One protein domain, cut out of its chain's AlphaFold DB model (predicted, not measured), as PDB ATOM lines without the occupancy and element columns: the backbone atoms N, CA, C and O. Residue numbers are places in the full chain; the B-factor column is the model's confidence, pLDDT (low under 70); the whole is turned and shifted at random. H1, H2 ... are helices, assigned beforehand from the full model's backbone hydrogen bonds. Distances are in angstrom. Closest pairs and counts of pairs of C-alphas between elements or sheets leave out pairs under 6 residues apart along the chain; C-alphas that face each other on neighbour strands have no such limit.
ATOM      1  N   GLU A 370      97.608 246.127 247.008       54.81
ATOM      2  CA  GLU A 370      97.190 244.926 246.268       54.81
ATOM      3  C   GLU A 370      97.210 243.673 247.151       54.81
ATOM      4  O   GLU A 370      96.361 242.802 246.997       54.81
ATOM      5  N   LEU A 371      98.155 243.581 248.093       53.59
ATOM      6  CA  LEU A 371      98.222 242.500 249.080       53.59
ATOM      7  C   LEU A 371      97.065 242.573 250.087       53.59
ATOM      8  O   LEU A 371      96.464 241.546 250.393       53.59
ATOM      9  N   GLU A 372      96.738 243.766 250.582       57.56
ATOM     10  CA  GLU A 372      95.623 243.998 251.508       57.56
ATOM     11  C   GLU A 372      94.260 243.768 250.833       57.56
ATOM     12  O   GLU A 372      93.387 243.121 251.413       57.56
ATOM     13  N   GLU A 373      94.105 244.169 249.568       56.56
ATOM     14  CA  GLU A 373      92.922 243.874 248.748       56.56
ATOM     15  C   GLU A 373      92.777 242.358 248.494       56.56
ATOM     16  O   GLU A 373      91.664 241.821 248.506       56.56
ATOM     17  N   LEU A 374      93.898 241.633 248.359       56.16
ATOM     18  CA  LEU A 374      93.922 240.169 248.239       56.16
ATOM     19  C   LEU A 374      93.476 239.475 249.534       56.16
ATOM     20  O   LEU A 374      92.734 238.492 249.479       56.16
ATOM     21  N   TYR A 375      93.881 239.999 250.695       63.75
ATOM     22  CA  TYR A 375      93.432 239.501 251.997       63.75
ATOM     23  C   TYR A 375      91.948 239.799 252.244       63.75
ATOM     24  O   TYR A 375      91.213 238.890 252.626       63.75
ATOM     25  N   ALA A 376      91.476 241.008 251.932       67.38
ATOM     26  CA  ALA A 376      90.062 241.370 252.053       67.38
ATOM     27  C   ALA A 376      89.161 240.531 251.125       67.38
ATOM     28  O   ALA A 376      88.048 240.149 251.485       67.38
ATOM     29  N   ALA A 377      89.643 240.173 249.930       60.84
ATOM     30  CA  ALA A 377      88.899 239.314 249.012       60.84
ATOM     31  C   ALA A 377      88.818 237.843 249.469       60.84
ATOM     32  O   ALA A 377      87.874 237.146 249.085       60.84
ATOM     33  N   LEU A 378      89.771 237.382 250.287       59.44
ATOM     34  CA  LEU A 378      89.789 236.046 250.896       59.44
ATOM     35  C   LEU A 378      88.854 235.919 252.112       59.44
ATOM     36  O   LEU A 378      88.516 234.796 252.485       59.44
ATOM     37  N   GLU A 379      88.390 237.029 252.694       71.56
ATOM     38  CA  GLU A 379      87.380 237.019 253.765       71.56
ATOM     39  C   GLU A 379      85.964 236.704 253.252       71.56
ATOM     40  O   GLU A 379      85.094 236.307 254.028       71.56
ATOM     41  N   ASN A 380      85.722 236.808 251.938       82.38
ATOM     42  CA  ASN A 380      84.466 236.363 251.340       82.38
ATOM     43  C   ASN A 380      84.484 234.827 251.138       82.38
ATOM     44  O   ASN A 380      85.302 234.325 250.356       82.38
ATOM     45  N   PRO A 381      83.575 234.066 251.780       66.25
ATOM     46  CA  PRO A 381      83.601 232.602 251.773       66.25
ATOM     47  C   PRO A 381      83.442 231.990 250.374       66.25
ATOM     48  O   PRO A 381      84.075 230.970 250.085       66.25
ATOM     49  N   ASP A 382      82.681 232.634 249.486       71.62
ATOM     50  CA  ASP A 382      82.463 232.160 248.115       71.62
ATOM     51  C   ASP A 382      83.710 232.380 247.245       71.62
ATOM     52  O   ASP A 382      84.094 231.524 246.444       71.62
ATOM     53  N   ARG A 383      84.426 233.492 247.459       70.12
ATOM     54  CA  ARG A 383      85.706 233.764 246.781       70.12
ATOM     55  C   ARG A 383      86.822 232.867 247.304       70.12
ATOM     56  O   ARG A 383      87.600 232.342 246.512       70.12
ATOM     57  N   ALA A 384      86.864 232.604 248.608       67.56
ATOM     58  CA  ALA A 384      87.800 231.650 249.196       67.56
ATOM     59  C   ALA A 384      87.571 230.214 248.684       67.56
ATOM     60  O   ALA A 384      88.522 229.443 248.531       67.56
ATOM     61  N   ALA A 385      86.322 229.824 248.409       72.81
ATOM     62  CA  ALA A 385      86.014 228.550 247.759       72.81
ATOM     63  C   ALA A 385      86.544 228.504 246.313       72.81
ATOM     64  O   ALA A 385      87.233 227.547 245.956       72.81
ATOM     65  N   ALA A 386      86.328 229.562 245.526       70.44
ATOM     66  CA  ALA A 386      86.842 229.661 244.157       70.44
ATOM     67  C   ALA A 386      88.383 229.645 244.090       70.44
ATOM     68  O   ALA A 386      88.960 228.953 243.252       70.44
ATOM     69  N   VAL A 387      89.070 230.335 245.010       68.00
ATOM     70  CA  VAL A 387      90.545 230.330 245.096       68.00
ATOM     71  C   VAL A 387      91.077 228.940 245.440       68.00
ATOM     72  O   VAL A 387      92.045 228.485 244.833       68.00
ATOM     73  N   ARG A 388      90.430 228.228 246.369       74.38
ATOM     74  CA  ARG A 388      90.801 226.843 246.702       74.38
ATOM     75  C   ARG A 388      90.598 225.898 245.521       74.38
ATOM     76  O   ARG A 388      91.451 225.050 245.277       74.38
ATOM     77  N   GLN A 389      89.515 226.071 244.765       79.62
ATOM     78  CA  GLN A 389      89.260 225.288 243.559       79.62
ATOM     79  C   GLN A 389      90.311 225.560 242.473       79.62
ATOM     80  O   GLN A 389      90.833 224.619 241.882       79.62
ATOM     81  N   MET A 390      90.687 226.824 242.259       73.44
ATOM     82  CA  MET A 390      91.741 227.192 241.309       73.44
ATOM     83  C   MET A 390      93.113 226.647 241.730       73.44
ATOM     84  O   MET A 390      93.840 226.093 240.909       73.44
ATOM     85  N   ALA A 391      93.457 226.736 243.018       70.06
ATOM     86  CA  ALA A 391      94.700 226.177 243.544       70.06
ATOM     87  C   ALA A 391      94.765 224.651 243.366       70.06
ATOM     88  O   ALA A 391      95.814 224.118 243.002       70.06
ATOM     89  N   ALA A 392      93.643 223.950 243.562       78.56
ATOM     90  CA  ALA A 392      93.550 222.514 243.316       78.56
ATOM     91  C   ALA A 392      93.755 222.169 241.830       78.56
ATOM     92  O   ALA A 392      94.486 221.228 241.524       78.56
ATOM     93  N   LEU A 393      93.180 222.955 240.910       81.69
ATOM     94  CA  LEU A 393      93.363 222.772 239.465       81.69
ATOM     95  C   LEU A 393      94.818 222.994 239.030       81.69
ATOM     96  O   LEU A 393      95.378 222.148 238.341       81.69
ATOM     97  N   LEU A 394      95.456 224.075 239.490       75.75
ATOM     98  CA  LEU A 394      96.864 224.361 239.179       75.75
ATOM     99  C   LEU A 394      97.806 223.294 239.748       75.75
ATOM    100  O   LEU A 394      98.794 222.925 239.111       75.75
ATOM    101  N   THR A 395      97.490 222.769 240.934       80.06
ATOM    102  CA  THR A 395      98.257 221.672 241.534       80.06
ATOM    103  C   THR A 395      98.132 220.411 240.678       80.06
ATOM    104  O   THR A 395      99.154 219.838 240.303       80.06
ATOM    105  N   ALA A 396      96.912 220.031 240.281       83.75
ATOM    106  CA  ALA A 396      96.673 218.873 239.419       83.75
ATOM    107  C   ALA A 396      97.370 218.996 238.050       83.75
ATOM    108  O   ALA A 396      98.009 218.041 237.603       83.75
ATOM    109  N   GLU A 397      97.326 220.175 237.420       83.88
ATOM    110  CA  GLU A 397      98.023 220.434 236.154       83.88
ATOM    111  C   GLU A 397      99.548 220.329 236.318       83.88
ATOM    112  O   GLU A 397     100.239 219.741 235.482       83.88
ATOM    113  N   SER A 398     100.095 220.862 237.414       74.81
ATOM    114  CA  SER A 398     101.532 220.772 237.684       74.81
ATOM    115  C   SER A 398     101.994 219.324 237.887       74.81
ATOM    116  O   SER A 398     103.043 218.939 237.368       74.81
ATOM    117  N   GLU A 399     101.193 218.493 238.561       84.88
ATOM    118  CA  GLU A 399     101.477 217.067 238.727       84.88
ATOM    119  C   GLU A 399     101.423 216.311 237.398       84.88
ATOM    120  O   GLU A 399     102.263 215.445 237.148       84.88
ATOM    121  N   GLU A 400     100.457 216.627 236.534       88.44
ATOM    122  CA  GLU A 400     100.353 216.030 235.203       88.44
ATOM    123  C   GLU A 400     101.572 216.370 234.340       88.44
ATOM    124  O   GLU A 400     102.189 215.466 233.773       88.44
ATOM    125  N   ARG A 401     102.014 217.634 234.342       79.38
ATOM    126  CA  ARG A 401     103.242 218.049 233.642       79.38
ATOM    127  C   ARG A 401     104.486 217.348 234.187       79.38
ATOM    128  O   ARG A 401     105.351 216.946 233.412       79.38
ATOM    129  N   VAL A 402     104.588 217.162 235.505       83.12
ATOM    130  CA  VAL A 402     105.700 216.406 236.107       83.12
ATOM    131  C   VAL A 402     105.664 214.937 235.669       83.12
ATOM    132  O   VAL A 402     106.711 214.388 235.320       83.12
ATOM    133  N   ARG A 403     104.480 214.305 235.618       88.88
ATOM    134  CA  ARG A 403     104.326 212.934 235.095       88.88
ATOM    135  C   ARG A 403     104.703 212.841 233.617       88.88
ATOM    136  O   ARG A 403     105.396 211.899 233.241       88.88
ATOM    137  N   GLU A 404     104.307 213.810 232.796       89.50
ATOM    138  CA  GLU A 404     104.651 213.859 231.370       89.50
ATOM    139  C   GLU A 404     106.168 213.982 231.160       89.50
ATOM    140  O   GLU A 404     106.759 213.226 230.382       89.50
ATOM    141  N   VAL A 405     106.829 214.878 231.901       81.88
ATOM    142  CA  VAL A 405     108.289 215.039 231.853       81.88
ATOM    143  C   VAL A 405     108.990 213.753 232.296       81.88
ATOM    144  O   VAL A 405     109.910 213.296 231.615       81.88
ATOM    145  N   ALA A 406     108.530 213.121 233.380       80.81
ATOM    146  CA  ALA A 406     109.078 211.852 233.849       80.81
ATOM    147  C   ALA A 406     108.920 210.728 232.806       80.81
ATOM    148  O   ALA A 406     109.882 210.008 232.529       80.81
ATOM    149  N   ALA A 407     107.751 210.616 232.165       87.44
ATOM    150  CA  ALA A 407     107.501 209.641 231.103       87.44
ATOM    151  C   ALA A 407     108.397 209.886 229.875       87.44
ATOM    152  O   ALA A 407     108.968 208.947 229.312       87.44
ATOM    153  N   ARG A 408     108.598 211.152 229.490       86.19
ATOM    154  CA  ARG A 408     109.482 211.531 228.378       86.19
ATOM    155  C   ARG A 408     110.953 211.233 228.673       86.19
ATOM    156  O   ARG A 408     111.679 210.796 227.777       86.19
ATOM    157  N   MET A 409     111.392 211.424 229.918       79.06
ATOM    158  CA  MET A 409     112.739 211.049 230.357       79.06
ATOM    159  C   MET A 409     112.942 209.529 230.329       79.06
ATOM    160  O   MET A 409     113.972 209.070 229.840       79.06
ATOM    161  N   GLN A 410     111.953 208.744 230.766       82.44
ATOM    162  CA  GLN A 410     112.012 207.277 230.701       82.44
ATOM    163  C   GLN A 410     112.079 206.764 229.255       82.44
ATOM    164  O   GLN A 410     112.948 205.952 228.942       82.44
ATOM    165  N   ALA A 411     111.241 207.296 228.358       81.31
ATOM    166  CA  ALA A 411     111.246 206.929 226.940       81.31
ATOM    167  C   ALA A 411     112.575 207.274 226.234       81.31
ATOM    168  O   ALA A 411     113.034 206.534 225.360       81.31
ATOM    169  N   SER A 412     113.223 208.372 226.642       77.50
ATOM    170  CA  SER A 412     114.510 208.819 226.082       77.50
ATOM    171  C   SER A 412     115.710 208.050 226.663       77.50
ATOM    172  O   SER A 412     116.714 207.845 225.979       77.50
ATOM    173  N   GLY A 413     115.605 207.561 227.905       67.12
ATOM    174  CA  GLY A 413     116.607 206.686 228.527       67.12
ATOM    175  C   GLY A 413     116.695 205.306 227.865       67.12
ATOM    176  O   GLY A 413     117.786 204.760 227.703       67.12
TER     177      GLY A 413
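AT A GLANCE: This is residues 370 to 413 of the 445 residues of an uncharacterized protein of Streptomyces xinghaiensis (UniProt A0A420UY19). Two helices meet near their ends and make an L: the short H1 is the foot, and the long, unbent H2 is the stem that makes nearly the whole length. Residues 370 to 376 of H1 stand free, and so do residues 388 to 413 of H2, the long part of the stem beyond the corner. The printed part has 44 residues with two named helices, H1 then H2, and no named strand; the class is all helix. The whole is extended, with a radius of gyration of the C-alphas of 16.7 A, and the C-alphas span 50 by 20 by 6 A.

IN THESE COORDINATES: Find C-alpha 370 at (97.190, 244.926, 246.268); from there H1 runs through residues 370 to 378, 12.5 A from first to last C-alpha. Pass Glu 379 and Asn 380, and at C-alpha 381, at (83.601, 232.602, 251.773), you reach H2, residues 381 to 413. It runs 48.0 A to C-alpha 413 at (116.607, 206.686, 228.527).

HOW THE PARTS SIT: Look at the corner: H1 and H2 only just touch, with 3 pairs of C-alphas within 8 A, and they touch only at the corner by their link. H2 touches H1 with residues 383 to 384 alone. The closest C-alphas of the two are those of Leu 378 and Ala 384, 5.1 A apart. Their lines are about perpendicular, at 73 degrees, and their centres are 24.9 A apart. In H1 and H2 every O i to N i+4 pair is within hydrogen-bond range.

THE WHOLE: The two C-alphas farthest apart are those of Ala 376 and Gly 413, 49.6 A. The printed part has no cut, and the link from H1 to H2 is tight. Read the B-factor column for the model's confidence: the mean pLDDT of the printed part is 74.2, and residues 370 to 378, 381, 384, 387 and 413 are under 70.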